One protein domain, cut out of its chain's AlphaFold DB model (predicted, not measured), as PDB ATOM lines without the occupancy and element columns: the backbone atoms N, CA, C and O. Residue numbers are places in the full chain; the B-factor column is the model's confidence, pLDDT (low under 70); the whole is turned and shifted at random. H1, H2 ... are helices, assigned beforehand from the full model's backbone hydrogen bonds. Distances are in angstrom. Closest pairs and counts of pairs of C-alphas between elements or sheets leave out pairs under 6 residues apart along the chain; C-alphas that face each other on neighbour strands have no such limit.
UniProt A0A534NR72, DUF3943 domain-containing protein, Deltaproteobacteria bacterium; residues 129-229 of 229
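AT A GLANCE: This is residues 129 to 229 of the 229 residues of the protein "DUF3943 domain-containing protein" of Deltaproteobacteria bacterium (UniProt A0A534NR72). Two long helices, H1 and H3, cross near their middles as an X, and a third long helix, H2, packs across both of them; at the far end of H3 the chain folds back into the short helix H4, and the short H5 follows, near H4 and H1. The 101 printed residues hold five named helices, in the order H1, H2, H3, H4, H5, and no named strand; the class is all helix. The helix packing is mostly crossed, with 1 of 4 touching pairs at a shallow tilt. The whole is compact, with a radius of gyration of the C-alphas of 13.8 A, yet elongated in outline, spanning 42 by 25 by 24 A.

HOW THE PARTS SIT: The hub is H3, residues 183 to 205, which touches three other helices. H1, residues 129 to 149, touches H3 at a steep tilt of 51 degrees, the same way, and their closest C-alphas, those of Gly 137 and Gly 191, are 3.7 A apart. H2, residues 154 to 173, forms a helical hairpin with H3: they touch at a steep tilt of 44 degrees, opposite ways, closest at the C-alphas of Ala 162 and Pro 188, 5.0 A. H2 also touches H1, with residues 140 to 148 of H1 alone, at a steep tilt of 47 degrees, opposite ways; the closest C-alphas are those of Tyr 144 and Ala 157, 5.1 A. H4, residues 209 to 215, forms a second helical hairpin with H3, touching its residues 199 to 203 alone at a shallow tilt of 16 degrees; the C-alphas of Tyr 203 and His 212 are closest, 6.0 A. H5, residues 217 to 224, is close to H4 but not clearly touching, with the C-alphas of Val 213 and Ser 220 closest at 5.7 A. It stands likewise to H1, where the C-alphas of Arg 146 and Gly 219 are closest at 6.9 A. H4 is apart from H1 and H2, and H5 from H2 and H3. Every O i to N i+4 pair is within hydrogen-bond range in H4 and H5; the figures are 16 of 17 in H1, 15 of 16 in H2 and 16 of 19 in H3.

IN THESE COORDINATES: H3 is the longest helix by residues, 29.5 A from C-alpha 183 at (-30.678, 43.751, -45.018) to C-alpha 205. H1 measures 29.1 A and begins at C-alpha 129, (-26.829, 37.786, -53.500). H2 measures 26.5 A. H4 and H5 are short, and H5 ends at C-alpha 224, (-11.319, 30.860, -23.997).

THE WHOLE: The two C-alphas farthest apart, those of Pro 175 and Asn 207, are 43.1 A apart. The printed part has no cut and ends at Cys 229, the chain's last residue. No link is long; the one from H2 to H3, nine residues, is short, and the others are tight. The mean pLDDT of the printed part is 95.8, and no printed residue is under 70.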
ATOM      1  N   VAL A 129     -25.998  38.698 -54.323       90.44
ATOM      2  CA  VAL A 129     -26.829  37.786 -53.500       90.44
ATOM      3  C   VAL A 129     -26.051  37.168 -52.337       90.44
ATOM      4  O   VAL A 129     -26.597  37.001 -51.253       90.44
ATOM      5  N   ALA A 130     -24.782  36.808 -52.547       91.62
ATOM      6  CA  ALA A 130     -23.948  36.209 -51.509       91.62
ATOM      7  C   ALA A 130     -23.736  37.131 -50.292       91.62
ATOM      8  O   ALA A 130     -23.697  36.630 -49.173       91.62
ATOM      9  N   ILE A 131     -23.647  38.450 -50.483       88.56
ATOM     10  CA  ILE A 131     -23.509  39.419 -49.388       88.56
ATOM     11  C   ILE A 131     -24.810  39.472 -48.583       88.56
ATOM     12  O   ILE A 131     -24.798  39.136 -47.397       88.56
ATOM     13  N   ASN A 132     -25.941  39.739 -49.238       88.88
ATOM     14  CA  ASN A 132     -27.243  39.860 -48.575       88.88
ATOM     15  C   ASN A 132     -27.695  38.541 -47.942       88.88
ATOM     16  O   ASN A 132     -28.362  38.529 -46.918       88.88
ATOM     17  N   THR A 133     -27.351  37.393 -48.529       89.06
ATOM     18  CA  THR A 133     -27.794  36.098 -47.994       89.06
ATOM     19  C   THR A 133     -26.822  35.522 -46.979       89.06
ATOM     20  O   THR A 133     -27.218  35.269 -45.842       89.06
ATOM     21  N   LEU A 134     -25.562  35.306 -47.369       92.75
ATOM     22  CA  LEU A 134     -24.565  34.647 -46.528       92.75
ATOM     23  C   LEU A 134     -23.919  35.628 -45.557       92.75
ATOM     24  O   LEU A 134     -23.783  35.290 -44.387       92.75
ATOM     25  N   GLY A 135     -23.559  36.831 -46.012       94.88
ATOM     26  CA  GLY A 135     -22.956  37.863 -45.164       94.88
ATOM     27  C   GLY A 135     -23.910  38.311 -44.060       94.88
ATOM     28  O   GLY A 135     -23.656  38.063 -42.882       94.88
ATOM     29  N   HIS A 136     -25.055  38.878 -44.438       97.00
ATOM     30  CA  HIS A 136     -26.073  39.334 -43.484       97.00
ATOM     31  C   HIS A 136     -26.734  38.182 -42.719       97.00
ATOM     32  O   HIS A 136     -27.059  38.319 -41.538       97.00
ATOM     33  N   GLY A 137     -26.871  37.010 -43.350       97.50
ATOM     34  CA  GLY A 137     -27.310  35.796 -42.666       97.50
ATOM     35  C   GLY A 137     -26.352  35.387 -41.546       97.50
ATOM     36  O   GLY A 137     -26.789  35.181 -40.414       97.50
ATOM     37  N   ALA A 138     -25.049  35.309 -41.825       97.38
ATOM     38  CA  ALA A 138     -24.035  34.975 -40.826       97.38
ATOM     39  C   ALA A 138     -23.935  36.048 -39.735       97.38
ATOM     40  O   ALA A 138     -23.906  35.705 -38.553       97.38
ATOM     41  N   PHE A 139     -23.959  37.327 -40.116       98.25
ATOM     42  CA  PHE A 139     -23.929  38.456 -39.190       98.25
ATOM     43  C   PHE A 139     -25.099  38.420 -38.205       98.25
ATOM     44  O   PHE A 139     -24.882  38.371 -36.995       98.25
ATOM     45  N   GLY A 140     -26.341  38.368 -38.694       98.56
ATOM     46  CA  GLY A 140     -27.508  38.323 -37.814       98.56
ATOM     47  C   GLY A 140     -27.514  37.086 -36.919       98.56
ATOM     48  O   GLY A 140     -27.860  37.150 -35.740       98.56
ATOM     49  N   SER A 141     -27.058  35.960 -37.468       98.62
ATOM     50  CA  SER A 141     -26.947  34.695 -36.754       98.62
ATOM     51  C   SER A 141     -25.960  34.752 -35.589       98.62
ATOM     52  O   SER A 141     -26.237  34.187 -34.532       98.62
ATOM     53  N   GLU A 142     -24.836  35.447 -35.765       98.38
ATOM     54  CA  GLU A 142     -23.797  35.629 -34.750       98.38
ATOM     55  C   GLU A 142     -24.307  36.439 -33.552       98.38
ATOM     56  O   GLU A 142     -24.250  35.978 -32.408       98.38
ATOM     57  N   ILE A 143     -24.910  37.600 -33.824       98.56
ATOM     58  CA  ILE A 143     -25.448  38.488 -32.784       98.56
ATOM     59  C   ILE A 143     -26.551  37.791 -31.983       98.56
ATOM     60  O   ILE A 143     -26.554  37.824 -30.747       98.56
ATOM     61  N   TYR A 144     -27.470  37.121 -32.682       98.75
ATOM     62  CA  TYR A 144     -28.561  36.389 -32.054       98.75
ATOM     63  C   TYR A 144     -28.035  35.252 -31.173       98.75
ATOM     64  O   TYR A 144     -28.437  35.125 -30.014       98.75
ATOM     65  N   LEU A 145     -27.115  34.432 -31.700       98.38
ATOM     66  CA  LEU A 145     -26.565  33.285 -30.984       98.38
ATOM     67  C   LEU A 145     -25.921  33.707 -29.662       98.38
ATOM     68  O   LEU A 145     -26.192  33.077 -28.635       98.38
ATOM     69  N   ARG A 146     -25.130  34.787 -29.659       97.75
ATOM     70  CA  ARG A 146     -24.455  35.254 -28.443       97.75
ATOM     71  C   ARG A 146     -25.440  35.676 -27.357       97.75
ATOM     72  O   ARG A 146     -25.261  35.304 -26.198       97.75
ATOM     73  N   ALA A 147     -26.503  36.393 -27.723       97.94
ATOM     74  CA  ALA A 147     -27.554  36.759 -26.776       97.94
ATOM     75  C   ALA A 147     -28.227  35.512 -26.176       97.94
ATOM     76  O   ALA A 147     -28.348  35.409 -24.955       97.94
ATOM     77  N   ARG A 148     -28.583  34.524 -27.010       97.75
ATOM     78  CA  ARG A 148     -29.195  33.265 -26.540       97.75
ATOM     79  C   ARG A 148     -28.277  32.476 -25.612       97.75
ATOM     80  O   ARG A 148     -28.733  31.931 -24.610       97.75
ATOM     81  N   GLN A 149     -26.983  32.420 -25.922       96.06
ATOM     82  CA  GLN A 149     -25.985  31.759 -25.077       96.06
ATOM     83  C   GLN A 149     -25.820  32.439 -23.713       96.06
ATOM     84  O   GLN A 149     -25.521  31.747 -22.743       96.06
ATOM     85  N   CYS A 150     -26.059  33.750 -23.622       95.88
ATOM     86  CA  CYS A 150     -26.086  34.485 -22.355       95.88
ATOM     87  C   CYS A 150     -27.443  34.452 -21.635       95.88
ATOM     88  O   CYS A 150     -27.681  35.253 -20.736       95.88
ATOM     89  N   GLY A 151     -28.327  33.522 -22.004       95.44
ATOM     90  CA  GLY A 151     -29.576  33.272 -21.286       95.44
ATOM     91  C   GLY A 151     -30.751  34.148 -21.713       95.44
ATOM     92  O   GLY A 151     -31.835  33.993 -21.159       95.44
ATOM     93  N   HIS A 152     -30.584  35.025 -22.710       96.44
ATOM     94  CA  HIS A 152     -31.685  35.842 -23.224       96.44
ATOM     95  C   HIS A 152     -32.649  35.016 -24.061       96.44
ATOM     96  O   HIS A 152     -32.222  34.151 -24.828       96.44
ATOM     97  N   ASP A 153     -33.944  35.318 -23.972       96.62
ATOM     98  CA  ASP A 153     -34.979  34.685 -24.788       96.62
ATOM     99  C   ASP A 153     -34.892  35.047 -26.280       96.62
ATOM    100  O   ASP A 153     -34.171  35.957 -26.691       96.62
ATOM    101  N   ALA A 154     -35.650  34.324 -27.110       97.81
ATOM    102  CA  ALA A 154     -35.657  34.516 -28.559       97.81
ATOM    103  C   ALA A 154     -36.040  35.947 -28.971       97.81
ATOM    104  O   ALA A 154     -35.416  36.524 -29.858       97.81
ATOM    105  N   LEU A 155     -37.038  36.543 -28.310       97.69
ATOM    106  CA  LEU A 155     -37.503  37.889 -28.642       97.69
ATOM    107  C   LEU A 155     -36.474  38.979 -28.270       97.69
ATOM    108  O   LEU A 155     -36.151  39.782 -29.147       97.69
ATOM    109  N   PRO A 156     -35.890  39.009 -27.054       97.44
ATOM    110  CA  PRO A 156     -34.782  39.918 -26.755       97.44
ATOM    111  C   PRO A 156     -33.554  39.722 -27.657       97.44
ATOM    112  O   PRO A 156     -32.953  40.704 -28.091       97.44
ATOM    113  N   ALA A 157     -33.193  38.478 -27.996       98.44
ATOM    114  CA  ALA A 157     -32.093  38.201 -28.923       98.44
ATOM    115  C   ALA A 157     -32.383  38.729 -30.341       98.44
ATOM    116  O   ALA A 157     -31.512  39.326 -30.981       98.44
ATOM    117  N   LEU A 158     -33.622  38.573 -30.816       98.69
ATOM    118  CA  LEU A 158     -34.082  39.153 -32.076       98.69
ATOM    119  C   LEU A 158     -34.025  40.685 -32.041       98.69
ATOM    120  O   LEU A 158     -33.539  41.294 -32.991       98.69
ATOM    121  N   ALA A 159     -34.471  41.303 -30.945       98.62
ATOM    122  CA  ALA A 159     -34.431  42.752 -30.773       98.62
ATOM    123  C   ALA A 159     -32.993  43.290 -30.802       98.62
ATOM    124  O   ALA A 159     -32.724  44.243 -31.534       98.62
ATOM    125  N   LEU A 160     -32.053  42.647 -30.093       98.56
ATOM    126  CA  LEU A 160     -30.632  43.003 -30.181       98.56
ATOM    127  C   LEU A 160     -30.136  42.895 -31.626       98.56
ATOM    128  O   LEU A 160     -29.503  43.819 -32.125       98.56
ATOM    129  N   THR A 161     -30.457  41.798 -32.313       98.81
ATOM    130  CA  THR A 161     -30.030  41.580 -33.703       98.81
ATOM    131  C   THR A 161     -30.567  42.665 -34.638       98.81
ATOM    132  O   THR A 161     -29.824  43.177 -35.471       98.81
ATOM    133  N   ALA A 162     -31.829  43.071 -34.477       98.81
ATOM    134  CA  ALA A 162     -32.431  44.147 -35.262       98.81
ATOM    135  C   ALA A 162     -31.777  45.509 -34.981       98.81
ATOM    136  O   ALA A 162     -31.491  46.255 -35.916       98.81
ATOM    137  N   ILE A 163     -31.485  45.821 -33.713       98.69
ATOM    138  CA  ILE A 163     -30.792  47.059 -33.321       98.69
ATOM    139  C   ILE A 163     -29.380  47.093 -33.910       98.69
ATOM    140  O   ILE A 163     -28.969  48.104 -34.479       98.69
ATOM    141  N   VAL A 164     -28.640  45.991 -33.801       98.69
ATOM    142  CA  VAL A 164     -27.261  45.890 -34.294       98.69
ATOM    143  C   VAL A 164     -27.225  45.932 -35.826       98.69
ATOM    144  O   VAL A 164     -26.402  46.654 -36.383       98.69
ATOM    145  N   SER A 165     -28.167  45.272 -36.508       98.50
ATOM    146  CA  SER A 165     -28.352  45.393 -37.961       98.50
ATOM    147  C   SER A 165     -28.667  46.829 -38.374       98.50
ATOM    148  O   SER A 165     -28.026  47.357 -39.272       98.50
ATOM    149  N   THR A 166     -29.597  47.494 -37.688       98.50
ATOM    150  CA  THR A 166     -29.926  48.902 -37.967       98.50
ATOM    151  C   THR A 166     -28.714  49.806 -37.748       98.50
ATOM    152  O   THR A 166     -28.476  50.726 -38.524       98.50
ATOM    153  N   SER A 167     -27.916  49.531 -36.713       98.19
ATOM    154  CA  SER A 167     -26.691  50.282 -36.425       98.19
ATOM    155  C   SER A 167     -25.649  50.104 -37.530       98.19
ATOM    156  O   SER A 167     -25.015  51.085 -37.910       98.19
ATOM    157  N   TRP A 168     -25.493  48.889 -38.067       97.62
ATOM    158  CA  TRP A 168     -24.639  48.645 -39.231       97.62
ATOM    159  C   TRP A 168     -25.076  49.513 -40.416       97.62
ATOM    160  O   TRP A 168     -24.315  50.370 -40.856       97.62
ATOM    161  N   GLU A 169     -26.332  49.373 -40.838       97.56
ATOM    162  CA  GLU A 169     -26.883  50.053 -42.015       97.56
ATOM    163  C   GLU A 169     -26.812  51.581 -41.914       97.56
ATOM    164  O   GLU A 169     -26.390  52.267 -42.843       97.56
ATOM    165  N   TYR A 170     -27.211  52.146 -40.772       97.38
ATOM    166  CA  TYR A 170     -27.347  53.595 -40.634       97.38
ATOM    167  C   TYR A 170     -26.080  54.294 -40.150       97.38
ATOM    168  O   TYR A 170     -25.848  55.439 -40.535       97.38
ATOM    169  N   LEU A 171     -25.282  53.661 -39.287       94.94
ATOM    170  CA  LEU A 171     -24.153  54.329 -38.629       94.94
ATOM    171  C   LEU A 171     -22.804  53.904 -39.204       94.94
ATOM    172  O   LEU A 171     -21.897  54.728 -39.288       94.94
ATOM    173  N   VAL A 172     -22.660  52.631 -39.574       94.81
ATOM    174  CA  VAL A 172     -21.378  52.074 -40.026       94.81
ATOM    175  C   VAL A 172     -21.254  52.147 -41.546       94.81
ATOM    176  O   VAL A 172     -20.215  52.562 -42.058       94.81
ATOM    177  N   GLU A 173     -22.318  51.789 -42.261       94.25
ATOM    178  CA  GLU A 173     -22.383  51.787 -43.723       94.25
ATOM    179  C   GLU A 173     -23.022  53.050 -44.307       94.25
ATOM    180  O   GLU A 173     -22.616  53.484 -45.385       94.25
ATOM    181  N   GLY A 174     -23.932  53.696 -43.572       94.12
ATOM    182  CA  GLY A 174     -24.591  54.952 -43.951       94.12
ATOM    183  C   GLY A 174     -23.676  56.054 -44.521       94.12
ATOM    184  O   GLY A 174     -24.094  56.755 -45.445       94.12
ATOM    185  N   PRO A 175     -22.421  56.222 -44.054       94.50
ATOM    186  CA  PRO A 175     -21.464  57.146 -44.672       94.50
ATOM    187  C   PRO A 175     -21.034  56.790 -46.113       94.50
ATOM    188  O   PRO A 175     -20.518  57.640 -46.839       94.50
ATOM    189  N   TYR A 176     -21.241  55.557 -46.567       92.06
ATOM    190  CA  TYR A 176     -20.773  55.047 -47.863       92.06
ATOM    191  C   TYR A 176     -21.920  54.688 -48.806       92.06
ATOM    192  O   TYR A 176     -21.829  54.939 -50.010       92.06
ATOM    193  N   LYS A 177     -23.012  54.137 -48.270       91.75
ATOM    194  CA  LYS A 177     -24.186  53.699 -49.032       91.75
ATOM    195  C   LYS A 177     -25.477  54.065 -48.298       91.75
ATOM    196  O   LYS A 177     -25.489  54.286 -47.092       91.75
ATOM    197  N   ARG A 178     -26.592  54.136 -49.036       94.62
ATOM    198  CA  ARG A 178     -27.923  54.237 -48.413       94.62
ATOM    199  C   ARG A 178     -28.244  52.915 -47.696       94.62
ATOM    200  O   ARG A 178     -27.963  51.882 -48.296       94.62
ATOM    201  N   PRO A 179     -28.889  52.947 -46.512       97.25
ATOM    202  CA  PRO A 179     -29.330  51.749 -45.794       97.25
ATOM    203  C   PRO A 179     -30.112  50.796 -46.697       97.25
ATOM    204  O   PRO A 179     -31.001  51.250 -47.421       97.25
ATOM    205  N   SER A 180     -29.831  49.503 -46.637       96.75
ATOM    206  CA  SER A 180     -30.510  48.472 -47.416       96.75
ATOM    207  C   SER A 180     -31.821  48.039 -46.758       96.75
ATOM    208  O   SER A 180     -31.871  47.593 -45.609       96.75
ATOM    209  N   ALA A 181     -32.931  48.135 -47.499       96.44
ATOM    210  CA  ALA A 181     -34.229  47.681 -46.998       96.44
ATOM    211  C   ALA A 181     -34.265  46.165 -46.770       96.44
ATOM    212  O   ALA A 181     -34.930  45.696 -45.844       96.44
ATOM    213  N   ILE A 182     -33.591  45.396 -47.635       96.00
ATOM    214  CA  ILE A 182     -33.571  43.939 -47.519       96.00
ATOM    215  C   ILE A 182     -32.714  43.513 -46.337       96.00
ATOM    216  O   ILE A 182     -33.144  42.635 -45.593       96.00
ATOM    217  N   ASP A 183     -31.584  44.162 -46.088       96.69
ATOM    218  CA  ASP A 183     -30.678  43.751 -45.018       96.69
ATOM    219  C   ASP A 183     -31.232  44.072 -43.628       96.69
ATOM    220  O   ASP A 183     -31.100  43.246 -42.718       96.69
ATOM    221  N   LEU A 184     -31.986  45.172 -43.490       97.69
ATOM    222  CA  LEU A 184     -32.760  45.499 -42.282       97.69
ATOM    223  C   LEU A 184     -33.791  44.421 -41.905       97.69
ATOM    224  O   LEU A 184     -34.195  44.329 -40.746       97.69
ATOM    225  N   VAL A 185     -34.233  43.605 -42.866       96.88
ATOM    226  CA  VAL A 185     -35.211  42.528 -42.649       96.88
ATOM    227  C   VAL A 185     -34.524  41.164 -42.590       96.88
ATOM    228  O   VAL A 185     -34.787  40.366 -41.687       96.88
ATOM    229  N   TRP A 186     -33.639  40.882 -43.541       97.50
ATOM    230  CA  TRP A 186     -32.974  39.596 -43.700       97.50
ATOM    231  C   TRP A 186     -32.045  39.290 -42.529       97.50
ATOM    232  O   TRP A 186     -32.099  38.186 -41.985       97.50
ATOM    233  N   THR A 187     -31.248  40.272 -42.096       98.31
ATOM    234  CA  THR A 187     -30.294  40.111 -40.992       98.31
ATOM    235  C   THR A 187     -30.993  39.661 -39.703       98.31
ATOM    236  O   THR A 187     -30.651  38.590 -39.197       98.31
ATOM    237  N   PRO A 188     -32.000  40.374 -39.158       98.50
ATOM    238  CA  PRO A 188     -32.654  39.932 -37.929       98.50
ATOM    239  C   PRO A 188     -33.538  38.696 -38.111       98.50
ATOM    240  O   PRO A 188     -33.491  37.796 -37.274       98.50
ATOM    241  N   LEU A 189     -34.344  38.620 -39.176       98.38
ATOM    242  CA  LEU A 189     -35.336  37.548 -39.298       98.38
ATOM    243  C   LEU A 189     -34.720  36.237 -39.779       98.38
ATOM    244  O   LEU A 189     -34.951  35.189 -39.183       98.38
ATOM    245  N   ILE A 190     -33.943  36.272 -40.856       98.06
ATOM    246  CA  ILE A 190     -33.376  35.054 -41.437       98.06
ATOM    247  C   ILE A 190     -32.030  34.742 -40.792       98.06
ATOM    248  O   ILE A 190     -31.824  33.625 -40.317       98.06
ATOM    249  N   GLY A 191     -31.143  35.732 -40.693       98.25
ATOM    250  CA  GLY A 191     -29.870  35.571 -39.998       98.25
ATOM    251  C   GLY A 191     -30.070  35.241 -38.522       98.25
ATOM    252  O   GLY A 191     -29.673  34.173 -38.060       98.25
ATOM    253  N   GLY A 192     -30.731  36.127 -37.781       98.50
ATOM    254  CA  GLY A 192     -30.947  35.972 -36.345       98.50
ATOM    255  C   GLY A 192     -31.936  34.863 -35.999       98.50
ATOM    256  O   GLY A 192     -31.549  33.800 -35.514       98.50
ATOM    257  N   LEU A 193     -33.224  35.100 -36.244       98.50
ATOM    258  CA  LEU A 193     -34.281  34.217 -35.749       98.50
ATOM    259  C   LEU A 193     -34.242  32.816 -36.376       98.50
ATOM    260  O   LEU A 193     -34.487  31.847 -35.664       98.50
ATOM    261  N   VAL A 194     -33.944  32.674 -37.672       98.50
ATOM    262  CA  VAL A 194     -33.886  31.348 -38.313       98.50
ATOM    263  C   VAL A 194     -32.523  30.687 -38.095       98.50
ATOM    264  O   VAL A 194     -32.445  29.644 -37.440       98.50
ATOM    265  N   PHE A 195     -31.438  31.261 -38.622       98.38
ATOM    266  CA  PHE A 195     -30.124  30.614 -38.560       98.38
ATOM    267  C   PHE A 195     -29.493  30.678 -37.166       98.38
ATOM    268  O   PHE A 195     -28.914  29.690 -36.716       98.38
ATOM    269  N   GLY A 196     -29.615  31.799 -36.454       98.44
ATOM    270  CA  GLY A 196     -29.124  31.951 -35.080       98.44
ATOM    271  C   GLY A 196     -29.812  31.003 -34.096       98.44
ATOM    272  O   GLY A 196     -29.130  30.320 -33.332       98.44
ATOM    273  N   GLU A 197     -31.140  30.871 -34.145       98.62
ATOM    274  CA  GLU A 197     -31.858  29.907 -33.295       98.62
ATOM    275  C   GLU A 197     -31.513  28.457 -33.660       98.62
ATOM    276  O   GLU A 197     -31.341  27.623 -32.768       98.62
ATOM    277  N   ALA A 198     -31.349  28.142 -34.950       98.31
ATOM    278  CA  ALA A 198     -30.886  26.822 -35.377       98.31
ATOM    279  C   ALA A 198     -29.490  26.505 -34.812       98.31
ATOM    280  O   ALA A 198     -29.300  25.441 -34.214       98.31
ATOM    281  N   ARG A 199     -28.536  27.443 -34.917       97.88
ATOM    282  CA  ARG A 199     -27.202  27.312 -34.303       97.88
ATOM    283  C   ARG A 199     -27.294  27.149 -32.794       97.88
ATOM    284  O   ARG A 199     -26.627  26.272 -32.258       97.88
ATOM    285  N   PHE A 200     -28.138  27.921 -32.112       98.12
ATOM    286  CA  PHE A 200     -28.313  27.824 -30.661       98.12
ATOM    287  C   PHE A 200     -28.813  26.438 -30.235       98.12
ATOM    288  O   PHE A 200     -28.268  25.826 -29.314       98.12
ATOM    289  N   ARG A 201     -29.813  25.902 -30.939       98.12
ATOM    290  CA  ARG A 201     -30.342  24.557 -30.673       98.12
ATOM    291  C   ARG A 201     -29.297  23.476 -30.925       98.12
ATOM    292  O   ARG A 201     -29.142  22.594 -30.085       98.12
ATOM    293  N   LEU A 202     -28.552  23.568 -32.028       97.62
ATOM    294  CA  LEU A 202     -27.454  22.645 -32.327       97.62
ATOM    295  C   LEU A 202     -26.339  22.726 -31.280       97.62
ATOM    296  O   LEU A 202     -25.861  21.692 -30.821       97.62
ATOM    297  N   TYR A 203     -25.980  23.938 -30.852       96.50
ATOM    298  CA  TYR A 203     -24.973  24.182 -29.822       96.50
ATOM    299  C   TYR A 203     -25.351  23.495 -28.503       96.50
ATOM    300  O   TYR A 203     -24.511  22.847 -27.883       96.50
ATOM    301  N   ARG A 204     -26.628  23.570 -28.100       96.38
ATOM    302  CA  ARG A 204     -27.143  22.903 -26.890       96.38
ATOM    303  C   ARG A 204     -27.308  21.391 -27.026       96.38
ATOM    304  O   ARG A 204     -27.285  20.695 -26.016       96.38
ATOM    305  N   ALA A 205     -27.514  20.888 -28.240       97.06
ATOM    306  CA  ALA A 205     -27.739  19.466 -28.496       97.06
ATOM    307  C   ALA A 205     -26.445  18.635 -28.520       97.06
ATOM    308  O   ALA A 205     -26.505  17.408 -28.519       97.06
ATOM    309  N   THR A 206     -25.277  19.283 -28.555       95.38
ATOM    310  CA  THR A 206     -23.976  18.617 -28.634       95.38
ATOM    311  C   THR A 206     -23.079  18.981 -27.457       95.38
ATOM    312  O   THR A 206     -23.079  20.112 -26.983       95.38
ATOM    313  N   ASN A 207     -22.261  18.020 -27.025       93.94
ATOM    314  CA  ASN A 207     -21.170  18.233 -26.066       93.94
ATOM    315  C   ASN A 207     -19.793  18.291 -26.757       93.94
ATOM    316  O   ASN A 207     -18.758  18.353 -26.092       93.94
ATOM    317  N   SER A 208     -19.750  18.215 -28.093       96.25
ATOM    318  CA  SER A 208     -18.490  18.215 -28.837       96.25
ATOM    319  C   SER A 208     -17.901  19.619 -28.923       96.25
ATOM    320  O   SER A 208     -18.470  20.507 -29.557       96.25
ATOM    321  N   ARG A 209     -16.692  19.781 -28.371       93.19
ATOM    322  CA  ARG A 209     -15.921  21.032 -28.454       93.19
ATOM    323  C   ARG A 209     -15.682  21.475 -29.896       93.19
ATOM    324  O   ARG A 209     -15.744  22.663 -30.183       93.19
ATOM    325  N   VAL A 210     -15.442  20.528 -30.806       94.94
ATOM    326  CA  VAL A 210     -15.223  20.832 -32.230       94.94
ATOM    327  C   VAL A 210     -16.482  21.441 -32.840       94.94
ATOM    328  O   VAL A 210     -16.402  22.464 -33.511       94.94
ATOM    329  N   PHE A 211     -17.653  20.865 -32.558       95.00
ATOM    330  CA  PHE A 211     -18.913  21.430 -33.040       95.00
ATOM    331  C   PHE A 211     -19.209  22.797 -32.425       95.00
ATOM    332  O   PHE A 211     -19.710  23.664 -33.130       95.00
ATOM    333  N   HIS A 212     -18.872  23.026 -31.154       94.62
ATOM    334  CA  HIS A 212     -19.010  24.353 -30.546       94.62
ATOM    335  C   HIS A 212     -18.145  25.406 -31.246       94.62
ATOM    336  O   HIS A 212     -18.649  26.488 -31.523       94.62
ATOM    337  N   VAL A 213     -16.901  25.080 -31.614       95.19
ATOM    338  CA  VAL A 213     -16.033  25.997 -32.377       95.19
ATOM    339  C   VAL A 213     -16.576  26.254 -33.784       95.19
ATOM    340  O   VAL A 213     -16.561  27.390 -34.239       95.19
ATOM    341  N   LEU A 214     -17.087  25.228 -34.470       94.50
ATOM    342  CA  LEU A 214     -17.664  25.390 -35.812       94.50
ATOM    343  C   LEU A 214     -18.952  26.221 -35.802       94.50
ATOM    344  O   LEU A 214     -19.182  27.018 -36.707       94.50
ATOM    345  N   LEU A 215     -19.802  26.019 -34.794       95.12
ATOM    346  CA  LEU A 215     -21.077  26.720 -34.666       95.12
ATOM    347  C   LEU A 215     -20.925  28.129 -34.104       95.12
ATOM    348  O   LEU A 215     -21.829  28.930 -34.302       95.12
ATOM    349  N   ASP A 216     -19.854  28.418 -33.375       95.25
ATOM    350  CA  ASP A 216     -19.645  29.675 -32.658       95.25
ATOM    351  C   ASP A 216     -18.142  29.964 -32.505       95.25
ATOM    352  O   ASP A 216     -17.580  29.814 -31.411       95.25
ATOM    353  N   PRO A 217     -17.445  30.311 -33.601       93.88
ATOM    354  CA  PRO A 217     -16.002  30.508 -33.564       93.88
ATOM    355  C   PRO A 217     -15.613  31.700 -32.682       93.88
ATOM    356  O   PRO A 217     -14.703  31.568 -31.862       93.88
ATOM    357  N   PHE A 218     -16.312  32.837 -32.782       93.81
ATOM    358  CA  PHE A 218     -15.983  34.025 -31.992       93.81
ATOM    359  C   PHE A 218     -16.353  33.848 -30.523       93.81
ATOM    360  O   PHE A 218     -15.498  34.059 -29.665       93.81
ATOM    361  N   GLY A 219     -17.557  33.364 -30.207       91.44
ATOM    362  CA  GLY A 219     -17.927  33.088 -28.823       91.44
ATOM    363  C   GLY A 219     -17.029  32.025 -28.183       91.44
ATOM    364  O   GLY A 219     -16.730  32.110 -26.990       91.44
ATOM    365  N   SER A 220     -16.522  31.052 -28.952       92.31
ATOM    366  CA  SER A 220     -15.551  30.070 -28.446       92.31
ATOM    367  C   SER A 220     -14.202  30.702 -28.106       92.31
ATOM    368  O   SER A 220     -13.641  30.388 -27.055       92.31
ATOM    369  N   LEU A 221     -13.704  31.614 -28.947       92.69
ATOM    370  CA  LEU A 221     -12.486  32.382 -28.672       92.69
ATOM    371  C   LEU A 221     -12.663  33.294 -27.453       92.69
ATOM    372  O   LEU A 221     -11.817  33.303 -26.562       92.69
ATOM    373  N   GLU A 222     -13.787  34.001 -27.363       93.88
ATOM    374  CA  GLU A 222     -14.114  34.874 -26.233       93.88
ATOM    375  C   GLU A 222     -14.194  34.105 -24.912       93.88
ATOM    376  O   GLU A 222     -13.614  34.530 -23.913       93.88
ATOM    377  N   ARG A 223     -14.869  32.948 -24.895       92.75
ATOM    378  CA  ARG A 223     -14.936  32.083 -23.705       92.75
ATOM    379  C   ARG A 223     -13.557  31.573 -23.304       92.75
ATOM    380  O   ARG A 223     -13.259  31.510 -22.115       92.75
ATOM    381  N   HIS A 224     -12.703  31.243 -24.274       91.62
ATOM    382  CA  HIS A 224     -11.319  30.860 -23.997       91.62
ATOM    383  C   HIS A 224     -10.501  32.021 -23.408       91.62
ATOM    384  O   HIS A 224      -9.660  31.799 -22.542       91.62
ATOM    385  N   ALA A 225     -10.798  33.257 -23.817       91.88
ATOM    386  CA  ALA A 225     -10.226  34.480 -23.256       91.88
ATOM    387  C   ALA A 225     -10.856  34.911 -21.910       91.88
ATOM    388  O   ALA A 225     -10.471  35.938 -21.357       91.88
ATOM    389  N   GLY A 226     -11.803  34.136 -21.366       90.25
ATOM    390  CA  GLY A 226     -12.417  34.374 -20.057       90.25
ATOM    391  C   GLY A 226     -13.732  35.157 -20.076       90.25
ATOM    392  O   GLY A 226     -14.239  35.508 -19.011       90.25
ATOM    393  N   ALA A 227     -14.322  35.426 -21.245       87.75
ATOM    394  CA  ALA A 227     -15.629  36.076 -21.327       87.75
ATOM    395  C   ALA A 227     -16.762  35.087 -20.991       87.75
ATOM    396  O   ALA A 227     -17.169  34.272 -21.827       87.75
ATOM    397  N   GLY A 228     -17.279  35.180 -19.764       84.31
ATOM    398  CA  GLY A 228     -18.465  34.460 -19.301       84.31
ATOM    399  C   GLY A 228     -19.728  35.316 -19.373       84.31
ATOM    400  O   GLY A 228     -19.682  36.514 -19.098       84.31
ATOM    401  N   CYS A 229     -20.836  34.677 -19.741       86.25
ATOM    402  CA  CYS A 229     -22.152  35.093 -19.278       86.25
ATOM    403  C   CYS A 229     -22.306  34.539 -17.842       86.25
ATOM    404  O   CYS A 229     -22.930  35.235 -17.027       86.25
TER     405      CYS A 229